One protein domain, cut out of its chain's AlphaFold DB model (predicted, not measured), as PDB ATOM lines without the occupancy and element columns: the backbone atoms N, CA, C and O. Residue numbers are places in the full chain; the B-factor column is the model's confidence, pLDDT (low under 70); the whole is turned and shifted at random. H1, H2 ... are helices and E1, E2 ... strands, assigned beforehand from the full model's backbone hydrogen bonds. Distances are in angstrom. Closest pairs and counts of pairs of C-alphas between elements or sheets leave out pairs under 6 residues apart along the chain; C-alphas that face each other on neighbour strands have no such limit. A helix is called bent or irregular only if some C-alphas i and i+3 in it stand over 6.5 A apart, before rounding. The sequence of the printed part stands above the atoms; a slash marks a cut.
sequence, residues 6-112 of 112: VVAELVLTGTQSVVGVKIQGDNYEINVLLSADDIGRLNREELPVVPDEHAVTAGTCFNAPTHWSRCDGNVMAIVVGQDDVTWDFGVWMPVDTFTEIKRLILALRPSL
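Overview. This is residues 6 to 112 of the 112 residues of an uncharacterized protein of Rubripirellula tenax (UniProt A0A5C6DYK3). Two strongly twisted sheets, E1 E2 E3 and E4 E5 E6 E7, stand partly face to face with their strands crossed, as a small sandwich that comes closest where E3 passes E4. The long last helix H2 covers E1 and E2 on one face of the first sheet, while the short H1 packs on E4 and runs side by side with the part of H2 at residues 102 to 109. The printed part has 107 residues with two named helices and seven named strands, in the order E1 E2 E3 H1 E4 E5 E6 E7 H2; both sheets are antiparallel, and the class is mixed. It is compact, with a radius of gyration of the C-alphas of 12.9 A, and its C-alphas span 37 by 28 by 26 A.

Along the chain. Find C-alpha 6 at (113.763, 170.207, 212.179), where E1 begins; it runs over residues 6 to 13 and bends by 60 degrees at residue 10. E2, residues 16 to 24, is 25.0 A long, and E3 takes residues 29 to 34. H1 follows at residues 36 to 42, 10.0 A long. Look for E4 at residues 56 to 61, beginning at C-alpha 56 (97.912, 173.537, 201.234). E5 is residues 64 to 71, 21.3 A; E6 is residues 75 to 80 and E7 residues 89 to 94. H2, residues 95 to 111, runs 25.9 A to C-alpha 111 at (103.005, 154.408, 212.739); it is irregular, with C-alphas 107 and 110 7.2 A apart.

Arrangement. Begin at E1 E2 E3, a meander, each strand the antiparallel neighbour of the one before: look for N 9 and O 20 at 2.9 A and N 21 and O 32 at 2.8 A, within hydrogen-bond range. H2 is on this sheet at a height over the sheet of 8.8 A, over E1 and E2; its closest C-alphas to E1 are Leu 104 and Ala 8, 6.0 A. E4 E5 E6 E7 is a second meander, with N 58 and O 66 at 3.0 A, N 67 and O 79 at 2.8 A, and N 78 and O 91 at 2.9 A. The sheets form a sandwich, two sheets face to face, their strands at 59 degrees; the closest C-alphas of E3 and E4 are Leu 34 and Gly 59, 4.5 A. H1 and H2 touch, C-alphas Ala 36 and Arg 109 being closest at 6.4 A, at a shallow tilt of 22 degrees, opposite ways. Every O i to N i+4 pair is within hydrogen-bond range in H1, and 11 of 13 in H2.

Size, cuts and confidence. The two C-alphas farthest apart, those of Thr 15 and Gly 73, are 40.4 A apart. The printed part has no cut. The link from H1 to E4, residues 43 to 55, is long. Mean pLDDT of the printed part is 94.2, and no printed residue is under 70.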
ATOM      1  N   VAL A   6     115.054 170.891 212.296       98.38
ATOM      2  CA  VAL A   6     113.763 170.207 212.179       98.38
ATOM      3  C   VAL A   6     113.823 168.888 212.930       98.38
ATOM      4  O   VAL A   6     114.724 168.079 212.708       98.38
ATOM      5  N   VAL A   7     112.831 168.656 213.783       98.50
ATOM      6  CA  VAL A   7     112.603 167.379 214.466       98.50
ATOM      7  C   VAL A   7     111.172 166.942 214.191       98.50
ATOM      8  O   VAL A   7     110.267 167.774 214.182       98.50
ATOM      9  N   ALA A   8     110.962 165.646 213.967       98.50
ATOM     10  CA  ALA A   8     109.628 165.062 213.913       98.50
ATOM     11  C   ALA A   8     109.550 163.841 214.829       98.50
ATOM     12  O   ALA A   8     110.485 163.038 214.869       98.50
ATOM     13  N   GLU A   9     108.433 163.691 215.528       98.31
ATOM     14  CA  GLU A   9     108.189 162.592 216.458       98.31
ATOM     15  C   GLU A   9     106.713 162.179 216.466       98.31
ATOM     16  O   GLU A   9     105.843 162.930 216.026       98.31
ATOM     17  N   LEU A  10     106.427 160.972 216.956       97.94
ATOM     18  CA  LEU A  10     105.055 160.534 217.208       97.94
ATOM     19  C   LEU A  10     104.565 161.146 218.518       97.94
ATOM     20  O   LEU A  10     105.226 161.031 219.550       97.94
ATOM     21  N   VAL A  11     103.387 161.758 218.479       96.56
ATOM     22  CA  VAL A  11     102.751 162.421 219.619       96.56
ATOM     23  C   VAL A  11     101.334 161.879 219.774       96.56
ATOM     24  O   VAL A  11     100.661 161.583 218.790       96.56
ATOM     25  N   LEU A  12     100.859 161.761 221.014       94.56
ATOM     26  CA  LEU A  12      99.470 161.407 221.299       94.56
ATOM     27  C   LEU A  12      98.629 162.670 221.498       94.56
ATOM     28  O   LEU A  12      98.883 163.460 222.407       94.56
ATOM     29  N   THR A  13      97.587 162.830 220.686       89.50
ATOM     30  CA  THR A  13      96.549 163.852 220.855       89.50
ATOM     31  C   THR A  13      95.249 163.167 221.260       89.50
ATOM     32  O   THR A  13      94.514 162.635 220.425       89.50
ATOM     33  N   GLY A  14      94.978 163.120 222.565       88.25
ATOM     34  CA  GLY A  14      93.881 162.315 223.104       88.25
ATOM     35  C   GLY A  14      94.156 160.821 222.915       88.25
ATOM     36  O   GLY A  14      95.096 160.291 223.500       88.25
ATOM     37  N   THR A  15      93.335 160.145 222.108       89.06
ATOM     38  CA  THR A  15      93.484 158.713 221.782       89.06
ATOM     39  C   THR A  15      94.106 158.455 220.408       89.06
ATOM     40  O   THR A  15      94.282 157.298 220.034       89.06
ATOM     41  N   GLN A  16      94.416 159.505 219.645       91.50
ATOM     42  CA  GLN A  16      94.972 159.398 218.297       91.50
ATOM     43  C   GLN A  16      96.474 159.689 218.303       91.50
ATOM     44  O   GLN A  16      96.937 160.583 219.013       91.50
ATOM     45  N   SER A  17      97.221 158.932 217.500       96.06
ATOM     46  CA  SER A  17      98.624 159.212 217.192       96.06
ATOM     47  C   SER A  17      98.693 160.228 216.053       96.06
ATOM     48  O   SER A  17      97.946 160.128 215.079       96.06
ATOM     49  N   VAL A  18      99.580 161.209 216.172       97.62
ATOM     50  CA  VAL A  18      99.889 162.216 215.146       97.62
ATOM     51  C   VAL A  18     101.401 162.398 215.056       97.62
ATOM     52  O   VAL A  18     102.139 161.963 215.939       97.62
ATOM     53  N   VAL A  19     101.886 163.060 214.007       98.56
ATOM     54  CA  VAL A  19     103.288 163.494 213.944       98.56
ATOM     55  C   VAL A  19     103.395 164.929 214.443       98.56
ATOM     56  O   VAL A  19     102.799 165.831 213.861       98.56
ATOM     57  N   GLY A  20     104.171 165.148 215.500       98.38
ATOM     58  CA  GLY A  20     104.611 166.477 215.909       98.38
ATOM     59  C   GLY A  20     105.868 166.866 215.145       98.38
ATOM     60  O   GLY A  20     106.854 166.137 215.179       98.38
ATOM     61  N   VAL A  21     105.840 168.002 214.450       98.56
ATOM     62  CA  VAL A  21     106.989 168.585 213.752       98.56
ATOM     63  C   VAL A  21     107.378 169.881 214.437       98.56
ATOM     64  O   VAL A  21     106.593 170.825 214.485       98.56
ATOM     65  N   LYS A  22     108.615 169.941 214.914       98.56
ATOM     66  CA  LYS A  22     109.220 171.134 215.495       98.56
ATOM     67  C   LYS A  22     110.204 171.740 214.509       98.56
ATOM     68  O   LYS A  22     111.107 171.047 214.043       98.56
ATOM     69  N   ILE A  23     110.037 173.023 214.208       98.06
ATOM     70  CA  ILE A  23     110.914 173.795 213.322       98.06
ATOM     71  C   ILE A  23     111.480 174.955 214.137       98.06
ATOM     72  O   ILE A  23     110.732 175.827 214.581       98.06
ATOM     73  N   GLN A  24     112.795 174.966 214.328       98.00
ATOM     74  CA  GLN A  24     113.477 175.897 215.220       98.00
ATOM     75  C   GLN A  24     114.498 176.737 214.446       98.00
ATOM     76  O   GLN A  24     115.490 176.223 213.929       98.00
ATOM     77  N   GLY A  25     114.239 178.041 214.358       95.56
ATOM     78  CA  GLY A  25     115.187 179.032 213.852       95.56
ATOM     79  C   GLY A  25     115.983 179.698 214.976       95.56
ATOM     80  O   GLY A  25     115.906 179.305 216.137       95.56
ATOM     81  N   ASP A  26     116.734 180.747 214.638       94.00
ATOM     82  CA  ASP A  26     117.588 181.448 215.612       94.00
ATOM     83  C   ASP A  26     116.781 182.214 216.679       94.00
ATOM     84  O   ASP A  26     117.251 182.412 217.797       94.00
ATOM     85  N   ASN A  27     115.569 182.662 216.340       93.38
ATOM     86  CA  ASN A  27     114.720 183.503 217.189       93.38
ATOM     87  C   ASN A  27     113.233 183.106 217.159       93.38
ATOM     88  O   ASN A  27     112.390 183.876 217.617       93.38
ATOM     89  N   TYR A  28     112.906 181.942 216.601       94.81
ATOM     90  CA  TYR A  28     111.540 181.438 216.537       94.81
ATOM     91  C   TYR A  28     111.519 179.917 216.667       94.81
ATOM     92  O   TYR A  28     112.460 179.224 216.278       94.81
ATOM     93  N   GLU A  29     110.402 179.403 217.163       96.75
ATOM     94  CA  GLU A  29     110.066 177.990 217.106       96.75
ATOM     95  C   GLU A  29     108.590 177.868 216.735       96.75
ATOM     96  O   GLU A  29     107.755 178.629 217.227       96.75
ATOM     97  N   ILE A  30     108.276 176.918 215.862       97.50
ATOM     98  CA  ILE A  30     106.906 176.531 215.541       97.50
ATOM     99  C   ILE A  30     106.770 175.017 215.695       97.50
ATOM    100  O   ILE A  30     107.643 174.255 215.278       97.50
ATOM    101  N   ASN A  31     105.661 174.600 216.302       98.12
ATOM    102  CA  ASN A  31     105.306 173.205 216.517       98.12
ATOM    103  C   ASN A  31     104.000 172.918 215.773       98.12
ATOM    104  O   ASN A  31     102.986 173.562 216.037       98.12
ATOM    105  N   VAL A  32     104.031 171.963 214.847       98.31
ATOM    106  CA  VAL A  32     102.884 171.588 214.018       98.31
ATOM    107  C   VAL A  32     102.519 170.137 214.276       98.31
ATOM    108  O   VAL A  32     103.368 169.255 214.193       98.31
ATOM    109  N   LEU A  33     101.249 169.884 214.558       98.44
ATOM    110  CA  LEU A  33     100.692 168.542 214.664       98.44
ATOM    111  C   LEU A  33     100.078 168.150 213.321       98.44
ATOM    112  O   LEU A  33      99.247 168.884 212.789       98.44
ATOM    113  N   LEU A  34     100.487 167.001 212.788       98.44
ATOM    114  CA  LEU A  34     100.071 166.479 211.489       98.44
ATOM    115  C   LEU A  34      99.391 165.118 211.653       98.44
ATOM    116  O   LEU A  34     100.002 164.152 212.116       98.44
ATOM    117  N   SER A  35      98.139 165.027 211.215       97.31
ATOM    118  CA  SER A  35      97.439 163.753 211.040       97.31
ATOM    119  C   SER A  35      97.963 162.977 209.822       97.31
ATOM    120  O   SER A  35      98.672 163.517 208.967       97.31
ATOM    121  N   ALA A  36      97.562 161.711 209.678       96.81
ATOM    122  CA  ALA A  36      97.887 160.914 208.492       96.81
ATOM    123  C   ALA A  36      97.377 161.557 207.184       96.81
ATOM    124  O   ALA A  36      98.055 161.486 206.152       96.81
ATOM    125  N   ASP A  37      96.224 162.230 207.238       96.94
ATOM    126  CA  ASP A  37      95.635 162.948 206.104       96.94
ATOM    127  C   ASP A  37      96.400 164.235 205.778       96.94
ATOM    128  O   ASP A  37      96.551 164.587 204.608       96.94
ATOM    129  N   ASP A  38      96.917 164.936 206.790       98.12
ATOM    130  CA  ASP A  38      97.798 166.095 206.588       98.12
ATOM    131  C   ASP A  38      99.088 165.682 205.880       98.12
ATOM    132  O   ASP A  38      99.491 166.310 204.902       98.12
ATOM    133  N   ILE A  39      99.697 164.569 206.301       97.94
ATOM    134  CA  ILE A  39     100.881 164.020 205.630       97.94
ATOM    135  C   ILE A  39     100.550 163.637 204.185       97.94
ATOM    136  O   ILE A  39     101.346 163.892 203.283       97.94
ATOM    137  N   GLY A  40      99.371 163.057 203.939       96.81
ATOM    138  CA  GLY A  40      98.884 162.783 202.587       96.81
ATOM    139  C   GLY A  40      98.804 164.047 201.726       96.81
ATOM    140  O   GLY A  40      99.291 164.048 200.597       96.81
ATOM    141  N   ARG A  41      98.260 165.136 202.281       96.06
ATOM    142  CA  ARG A  41      98.154 166.445 201.615       96.06
ATOM    143  C   ARG A  41      99.506 167.109 201.360       96.06
ATOM    144  O   ARG A  41      99.657 167.763 200.333       96.06
ATOM    145  N   LEU A  42     100.480 166.934 202.252       96.31
ATOM    146  CA  LEU A  42     101.841 167.467 202.099       96.31
ATOM    147  C   LEU A  42     102.742 166.594 201.216       96.31
ATOM    148  O   LEU A  42     103.781 167.054 200.742       96.31
ATOM    149  N   ASN A  43     102.354 165.347 200.941       94.62
ATOM    150  CA  ASN A  43     103.097 164.451 200.058       94.62
ATOM    151  C   ASN A  43     102.834 164.733 198.566       94.62
ATOM    152  O   ASN A  43     102.435 163.847 197.812       94.62
ATOM    153  N   ARG A  44     103.068 165.973 198.137       87.06
ATOM    154  CA  ARG A  44     102.981 166.412 196.733       87.06
ATOM    155  C   ARG A  44     104.378 166.582 196.154       87.06
ATOM    156  O   ARG A  44     105.327 166.764 196.918       87.06
ATOM    157  N   GLU A  45     104.524 166.474 194.835       78.88
ATOM    158  CA  GLU A  45     105.810 166.737 194.169       78.88
ATOM    159  C   GLU A  45     106.264 168.173 194.430       78.88
ATOM    160  O   GLU A  45     107.372 168.376 194.922       78.88
ATOM    161  N   GLU A  46     105.358 169.134 194.235       83.44
ATOM    162  CA  GLU A  46     105.559 170.540 194.575       83.44
ATOM    163  C   GLU A  46     104.354 171.097 195.345       83.44
ATOM    164  O   GLU A  46     103.221 170.625 195.202       83.44
ATOM    165  N   LEU A  47     104.622 172.084 196.203       88.69
ATOM    166  CA  LEU A  47     103.587 172.874 196.863       88.69
ATOM    167  C   LEU A  47     103.194 174.076 195.990       88.69
ATOM    168  O   LEU A  47     104.038 174.569 195.239       88.69
ATOM    169  N   PRO A  48     101.939 174.542 196.106       89.25
ATOM    170  CA  PRO A  48     101.414 175.650 195.317       89.25
ATOM    171  C   PRO A  48     102.205 176.938 195.536       89.25
ATOM    172  O   PRO A  48     102.716 177.175 196.639       89.25
ATOM    173  N   VAL A  49     102.289 177.763 194.492       87.75
ATOM    174  CA  VAL A  49     102.988 179.055 194.524       87.75
ATOM    175  C   VAL A  49     101.984 180.180 194.783       87.75
ATOM    176  O   VAL A  49     101.103 180.449 193.973       87.75
ATOM    177  N   VAL A  50     102.119 180.844 195.929       82.69
ATOM    178  CA  VAL A  50     101.263 181.977 196.342       82.69
ATOM    179  C   VAL A  50     101.881 183.282 195.803       82.69
ATOM    180  O   VAL A  50     103.109 183.406 195.847       82.69
ATOM    181  N   PRO A  51     101.086 184.272 195.334       76.12
ATOM    182  CA  PRO A  51      99.635 184.428 195.520       76.12
ATOM    183  C   PRO A  51      98.741 183.848 194.421       76.12
ATOM    184  O   PRO A  51      97.523 183.956 194.535       76.12
ATOM    185  N   ASP A  52      99.313 183.253 193.377       75.56
ATOM    186  CA  ASP A  52      98.543 182.793 192.214       75.56
ATOM    187  C   ASP A  52      97.721 181.523 192.501       75.56
ATOM    188  O   ASP A  52      96.724 181.250 191.830       75.56
ATOM    189  N   GLU A  53      98.110 180.766 193.529       82.25
ATOM    190  CA  GLU A  53      97.451 179.543 193.983       82.25
ATOM    191  C   GLU A  53      97.172 179.573 195.493       82.25
ATOM    192  O   GLU A  53      97.860 180.250 196.256       82.25
ATOM    193  N   HIS A  54      96.183 178.795 195.942       88.19
ATOM    194  CA  HIS A  54      95.904 178.613 197.370       88.19
ATOM    195  C   HIS A  54      96.913 177.676 198.030       88.19
ATOM    196  O   HIS A  54      97.247 176.625 197.478       88.19
ATOM    197  N   ALA A  55      97.333 178.011 199.248       94.56
ATOM    198  CA  ALA A  55      98.215 177.178 200.052       94.56
ATOM    199  C   ALA A  55      97.566 175.829 200.425       94.56
ATOM    200  O   ALA A  55      96.345 175.672 200.497       94.56
ATOM    201  N   VAL A  56      98.394 174.824 200.718       96.69
ATOM    202  CA  VAL A  56      97.912 173.537 201.234       96.69
ATOM    203  C   VAL A  56      97.639 173.661 202.727       96.69
ATOM    204  O   VAL A  56      98.568 173.759 203.525       96.69
ATOM    205  N   THR A  57      96.370 173.588 203.119       97.50
ATOM    206  CA  THR A  57      95.978 173.478 204.531       97.50
ATOM    207  C   THR A  57      96.247 172.066 205.041       97.50
ATOM    208  O   THR A  57      95.593 171.106 204.611       97.50
ATOM    209  N   ALA A  58      97.196 171.937 205.962       98.06
ATOM    210  CA  ALA A  58      97.579 170.667 206.563       98.06
ATOM    211  C   ALA A  58      98.217 170.907 207.931       98.06
ATOM    212  O   ALA A  58      99.218 171.612 208.017       98.06
ATOM    213  N   GLY A  59      97.675 170.288 208.973       98.00
ATOM    214  CA  GLY A  59      98.180 170.384 210.338       98.00
ATOM    215  C   GLY A  59      97.627 171.542 211.157       98.00
ATOM    216  O   GLY A  59      96.870 172.387 210.670       98.00
ATOM    217  N   THR A  60      98.007 171.548 212.433       98.06
ATOM    218  CA  THR A  60      97.628 172.590 213.393       98.06
ATOM    219  C   THR A  60      98.810 173.030 214.249       98.06
ATOM    220  O   THR A  60      99.637 172.216 214.651       98.06
ATOM    221  N   CYS A  61      98.864 174.319 214.567       97.81
ATOM    222  CA  CYS A  61      99.773 174.909 215.540       97.81
ATOM    223  C   CYS A  61      98.921 175.668 216.556       97.81
ATOM    224  O   CYS A  61      98.171 176.566 216.186       97.81
ATOM    225  N   PHE A  62      99.006 175.297 217.836       93.62
ATOM    226  CA  PHE A  62      98.192 175.901 218.901       93.62
ATOM    227  C   PHE A  62      96.682 175.936 218.570       93.62
ATOM    228  O   PHE A  62      96.012 176.952 218.723       93.62
ATOM    229  N   ASN A  63      96.141 174.811 218.089       93.44
ATOM    230  CA  ASN A  63      94.748 174.653 217.637       93.44
ATOM    231  C   ASN A  63      94.320 175.526 216.441       93.44
ATOM    232  O   ASN A  63      93.161 175.448 216.034       93.44
ATOM    233  N   ALA A  64      95.220 176.312 215.850       97.31
ATOM    234  CA  ALA A  64      94.973 177.029 214.605       97.31
ATOM    235  C   ALA A  64      95.485 176.210 213.403       97.31
ATOM    236  O   ALA A  64      96.534 175.565 213.518       97.31
ATOM    237  N   PRO A  65      94.775 176.202 212.261       98.06
ATOM    238  CA  PRO A  65      95.249 175.574 211.031       98.06
ATOM    239  C   PRO A  65      96.598 176.123 210.562       98.06
ATOM    240  O   PRO A  65      96.908 177.301 210.747       98.06
ATOM    241  N   THR A  66      97.389 175.264 209.919       98.38
ATOM    242  CA  THR A  66      98.611 175.677 209.223       98.38
ATOM    243  C   THR A  66      98.479 175.512 207.714       98.38
ATOM    244  O   THR A  66      97.989 174.488 207.227       98.38
ATOM    245  N   HIS A  67      98.952 176.510 206.972       97.81
ATOM    246  CA  HIS A  67      98.871 176.581 205.519       97.81
ATOM    247  C   HIS A  67     100.272 176.669 204.921       97.81
ATOM    248  O   HIS A  67     101.073 177.521 205.308       97.81
ATOM    249  N   TRP A  68     100.566 175.768 203.988       97.62
ATOM    250  CA  TRP A  68     101.899 175.562 203.434       97.62
ATOM    251  C   TRP A  68     101.931 175.936 201.962       97.62
ATOM    252  O   TRP A  68     101.131 175.433 201.166       97.62
ATOM    253  N   SER A  69     102.888 176.767 201.580       96.25
ATOM    254  CA  SER A  69     103.055 177.185 200.194       96.25
ATOM    255  C   SER A  69     104.505 177.452 199.857       96.25
ATOM    256  O   SER A  69     105.349 177.708 200.720       96.25
ATOM    257  N   ARG A  70     104.798 177.397 198.566       93.69
ATOM    258  CA  ARG A  70     106.023 177.943 198.020       93.69
ATOM    259  C   ARG A  70     105.816 179.437 197.763       93.69
ATOM    260  O   ARG A  70     104.754 179.866 197.322       93.69
ATOM    261  N   CYS A  71     106.841 180.225 198.053       88.06
ATOM    262  CA  CYS A  71     106.926 181.620 197.632       88.06
ATOM    263  C   CYS A  71     107.903 181.736 196.457       88.06
ATOM    264  O   CYS A  71     108.641 180.790 196.161       88.06
ATOM    265  N   ASP A  72     107.960 182.910 195.831       79.19
ATOM    266  CA  ASP A  72     108.930 183.189 194.773       79.19
ATOM    267  C   ASP A  72     110.363 182.773 195.158       79.19
ATOM    268  O   ASP A  72     110.868 183.035 196.256       79.19
ATOM    269  N   GLY A  73     111.036 182.101 194.220       81.44
ATOM    270  CA  GLY A  73     112.383 181.564 194.401       81.44
ATOM    271  C   GLY A  73     112.433 180.228 195.161       81.44
ATOM    272  O   GLY A  73     111.681 179.293 194.874       81.44
ATOM    273  N   ASN A  74     113.396 180.116 196.086       88.25
ATOM    274  CA  ASN A  74     113.670 178.917 196.897       88.25
ATOM    275  C   ASN A  74     113.209 179.094 198.354       88.25
ATOM    276  O   ASN A  74     113.894 178.669 199.292       88.25
ATOM    277  N   VAL A  75     112.056 179.738 198.546       93.12
ATOM    278  CA  VAL A  75     111.468 180.005 199.861       93.12
ATOM    279  C   VAL A  75     110.148 179.254 200.005       93.12
ATOM    280  O   VAL A  75     109.333 179.209 199.091       93.12
ATOM    281  N   MET A  76     109.949 178.673 201.178       94.38
ATOM    282  CA  MET A  76     108.713 178.054 201.632       94.38
ATOM    283  C   MET A  76     108.119 178.892 202.747       94.38
ATOM    284  O   MET A  76     108.858 179.360 203.615       94.38
ATOM    285  N   ALA A  77     106.802 179.031 202.745       95.69
ATOM    286  CA  ALA A  77     106.046 179.622 203.830       95.69
ATOM    287  C   ALA A  77     105.226 178.552 204.551       95.69
ATOM    288  O   ALA A  77     104.627 177.666 203.934       95.69
ATOM    289  N   ILE A  78     105.181 178.682 205.871       97.12
ATOM    290  CA  ILE A  78     104.091 178.169 206.689       97.12
ATOM    291  C   ILE A  78     103.433 179.367 207.360       97.12
ATOM    292  O   ILE A  78     104.102 180.140 208.046       97.12
ATOM    293  N   VAL A  79     102.136 179.531 207.149       97.38
ATOM    294  CA  VAL A  79     101.336 180.537 207.849       97.38
ATOM    295  C   VAL A  79     100.315 179.850 208.739       97.38
ATOM    296  O   VAL A  79      99.860 178.744 208.440       97.38
ATOM    297  N   VAL A  80     100.001 180.477 209.865       98.19
ATOM    298  CA  VAL A  80      99.106 179.938 210.885       98.19
ATOM    299  C   VAL A  80      97.995 180.941 211.126       98.19
ATOM    300  O   VAL A  80      98.261 182.118 211.368       98.19
ATOM    301  N   GLY A  81      96.757 180.474 211.050       96.94
ATOM    302  CA  GLY A  81      95.581 181.316 211.206       96.94
ATOM    303  C   GLY A  81      94.346 180.670 210.596       96.94
ATOM    304  O   GLY A  81      94.317 179.466 210.348       96.94
ATOM    305  N   GLN A  82      93.306 181.473 210.384       94.00
ATOM    306  CA  GLN A  82      92.031 180.992 209.854       94.00
ATOM    307  C   GLN A  82      92.117 180.576 208.374       94.00
ATOM    308  O   GLN A  82      91.442 179.626 207.969       94.00
ATOM    309  N   ASP A  83      92.924 181.284 207.583       93.44
ATOM    310  CA  ASP A  83      93.174 180.997 206.173       93.44
ATOM    311  C   ASP A  83      94.576 181.461 205.730       93.44
ATOM    312  O   ASP A  83      95.373 181.982 206.516       93.44
ATOM    313  N   ASP A  84      94.888 181.242 204.452       92.19
ATOM    314  CA  ASP A  84      96.166 181.570 203.822       92.19
ATOM    315  C   ASP A  84      96.293 183.040 203.377       92.19
ATOM    316  O   ASP A  84      97.337 183.433 202.855       92.19
ATOM    317  N   VAL A  85      95.278 183.872 203.633       92.31
ATOM    318  CA  VAL A  85      95.222 185.290 203.235       92.31
ATOM    319  C   VAL A  85      95.290 186.229 204.445       92.31
ATOM    320  O   VAL A  85      95.924 187.281 204.379       92.31
ATOM    321  N   THR A  86      94.653 185.854 205.554       91.88
ATOM    322  CA  THR A  86      94.416 186.654 206.768       91.88
ATOM    323  C   THR A  86      94.983 185.981 208.022       91.88
ATOM    324  O   THR A  86      94.408 186.026 209.106       91.88
ATOM    325  N   TRP A  87      96.131 185.331 207.858       95.00
ATOM    326  CA  TRP A  87      96.851 184.603 208.899       95.00
ATOM    327  C   TRP A  87      97.366 185.500 210.040       95.00
ATOM    328  O   TRP A  87      97.624 186.691 209.860       95.00
ATOM    329  N   ASP A  88      97.570 184.896 211.215       95.50
ATOM    330  CA  ASP A  88      98.018 185.580 212.436       95.50
ATOM    331  C   ASP A  88      99.544 185.720 212.487       95.50
ATOM    332  O   ASP A  88     100.082 186.754 212.888       95.50
ATOM    333  N   PHE A  89     100.263 184.667 212.082       95.25
ATOM    334  CA  PHE A  89     101.716 184.700 211.936       95.25
ATOM    335  C   PHE A  89     102.210 183.772 210.823       95.25
ATOM    336  O   PHE A  89     101.534 182.824 210.425       95.25
ATOM    337  N   GLY A  90     103.420 184.040 210.334       95.19
ATOM    338  CA  GLY A  90     104.049 183.275 209.266       95.19
ATOM    339  C   GLY A  90     105.539 183.074 209.497       95.19
ATOM    340  O   GLY A  90     106.212 183.905 210.112       95.19
ATOM    341  N   VAL A  91     106.054 181.961 208.988       95.50
ATOM    342  CA  VAL A  91     107.476 181.635 208.967       95.50
ATOM    343  C   VAL A  91     107.879 181.328 207.534       95.50
ATOM    344  O   VAL A  91     107.285 180.474 206.877       95.50
ATOM    345  N   TRP A  92     108.945 181.984 207.083       94.81
ATOM    346  CA  TRP A  92     109.581 181.729 205.798       94.81
ATOM    347  C   TRP A  92     110.896 181.001 206.021       94.81
ATOM    348  O   TRP A  92     111.690 181.381 206.880       94.81
ATOM    349  N   MET A  93     111.122 179.951 205.242       94.75
ATOM    350  CA  MET A  93     112.278 179.068 205.362       94.75
ATOM    351  C   MET A  93     112.783 178.642 203.978       94.75
ATOM    352  O   MET A  93     112.032 178.707 203.007       94.75
ATOM    353  N   PRO A  94     114.037 178.184 203.836       94.75
ATOM    354  CA  PRO A  94     114.502 177.609 202.573       94.75
ATOM    355  C   PRO A  94     113.685 176.371 202.177       94.75
ATOM    356  O   PRO A  94     113.338 175.579 203.057       94.75
ATOM    357  N   VAL A  95     113.459 176.149 200.875       92.38
ATOM    358  CA  VAL A  95     112.754 174.957 200.341       92.38
ATOM    359  C   VAL A  95     113.327 173.638 200.853       92.38
ATOM    360  O   VAL A  95     112.566 172.743 201.216       92.38
ATOM    361  N   ASP A  96     114.646 173.541 201.004       93.44
ATOM    362  CA  ASP A  96     115.301 172.333 201.521       93.44
ATOM    363  C   ASP A  96     114.858 171.960 202.946       93.44
ATOM    364  O   ASP A  96     114.957 170.800 203.349       93.44
ATOM    365  N   THR A  97     114.336 172.924 203.712       95.44
ATOM    366  CA  THR A  97     113.716 172.670 205.019       95.44
ATOM    367  C   THR A  97     112.447 171.844 204.862       95.44
ATOM    368  O   THR A  97     112.250 170.876 205.590       95.44
ATOM    369  N   PHE A  98     111.603 172.184 203.884       94.62
ATOM    370  CA  PHE A  98     110.382 171.434 203.605       94.62
ATOM    371  C   PHE A  98     110.689 170.036 203.064       94.62
ATOM    372  O   PHE A  98     110.038 169.074 203.465       94.62
ATOM    373  N   THR A  99     111.729 169.889 202.238       93.94
ATOM    374  CA  THR A  99     112.213 168.566 201.805       93.94
ATOM    375  C   THR A  99     112.579 167.683 203.004       93.94
ATOM    376  O   THR A  99     112.220 166.504 203.035       93.94
ATOM    377  N   GLU A 100     113.233 168.244 204.023       96.56
ATOM    378  CA  GLU A 100     113.553 167.511 205.251       96.56
ATOM    379  C   GLU A 100     112.320 167.177 206.088       96.56
ATOM    380  O   GLU A 100     112.180 166.037 206.530       96.56
ATOM    381  N   ILE A 101     111.401 168.131 206.266       97.25
ATOM    382  CA  ILE A 101     110.120 167.889 206.942       97.25
ATOM    383  C   ILE A 101     109.402 166.724 206.259       97.25
ATOM    384  O   ILE A 101     109.049 165.751 206.918       97.25
ATOM    385  N   LYS A 102     109.265 166.767 204.928       96.94
ATOM    386  CA  LYS A 102     108.614 165.719 204.137       96.94
ATOM    387  C   LYS A 102     109.281 164.356 204.341       96.94
ATOM    388  O   LYS A 102     108.587 163.361 204.545       96.94
ATOM    389  N   ARG A 103     110.617 164.301 204.338       97.62
ATOM    390  CA  ARG A 103     111.378 163.072 204.612       97.62
ATOM    391  C   ARG A 103     111.045 162.498 205.992       97.62
ATOM    392  O   ARG A 103     110.797 161.300 206.108       97.62
ATOM    393  N   LEU A 104     111.040 163.343 207.022       98.38
ATOM    394  CA  LEU A 104     110.802 162.942 208.406       98.38
ATOM    395  C   LEU A 104     109.353 162.485 208.643       98.38
ATOM    396  O   LEU A 104     109.137 161.409 209.196       98.38
ATOM    397  N   ILE A 105     108.358 163.244 208.172       98.12
ATOM    398  CA  ILE A 105     106.940 162.901 208.381       98.12
ATOM    399  C   ILE A 105     106.550 161.623 207.628       98.12
ATOM    400  O   ILE A 105     105.790 160.806 208.145       98.12
ATOM    401  N   LEU A 106     107.101 161.397 206.429       97.62
ATOM    402  CA  LEU A 106     106.832 160.180 205.661       97.62
ATOM    403  C   LEU A 106     107.435 158.937 206.318       97.62
ATOM    404  O   LEU A 106     106.832 157.869 206.233       97.62
ATOM    405  N   ALA A 107     108.576 159.073 206.995       97.81
ATOM    406  CA  ALA A 107     109.178 157.975 207.747       97.81
ATOM    407  C   ALA A 107     108.314 157.545 208.947       97.81
ATOM    408  O   ALA A 107     108.304 156.367 209.294       97.81
ATOM    409  N   LEU A 108     107.572 158.478 209.552       97.75
ATOM    410  CA  LEU A 108     106.701 158.220 210.704       97.75
ATOM    411  C   LEU A 108     105.269 157.821 210.316       97.75
ATOM    412  O   LEU A 108     104.558 157.230 211.124       97.75
ATOM    413  N   ARG A 109     104.846 158.097 209.075       94.94
ATOM    414  CA  ARG A 109     103.485 157.822 208.584       94.94
ATOM    415  C   ARG A 109     102.988 156.383 208.815       94.94
ATOM    416  O   ARG A 109     101.815 156.250 209.145       94.94
ATOM    417  N   PRO A 110     103.794 155.310 208.662       95.06
ATOM    418  CA  PRO A 110     103.326 153.941 208.907       95.06
ATOM    419  C   PRO A 110     102.953 153.637 210.367       95.06
ATOM    420  O   PRO A 110     102.440 152.556 210.643       95.06
ATOM    421  N   SER A 111     103.264 154.541 211.300       92.56
ATOM    422  CA  SER A 111     103.005 154.408 212.739       92.56
ATOM    423  C   SER A 111     101.828 155.264 213.233       92.56
ATOM    424  O   SER A 111     101.645 155.393 214.446       92.56
ATOM    425  N   LEU A 112     101.074 155.864 212.307       89.44
ATOM    426  CA  LEU A 112      99.846 156.617 212.570       89.44
ATOM    427  C   LEU A 112      98.594 155.749 212.448       89.44
ATOM    428  O   LEU A 112      98.588 154.840 211.586       89.44
TER     429      LEU A 112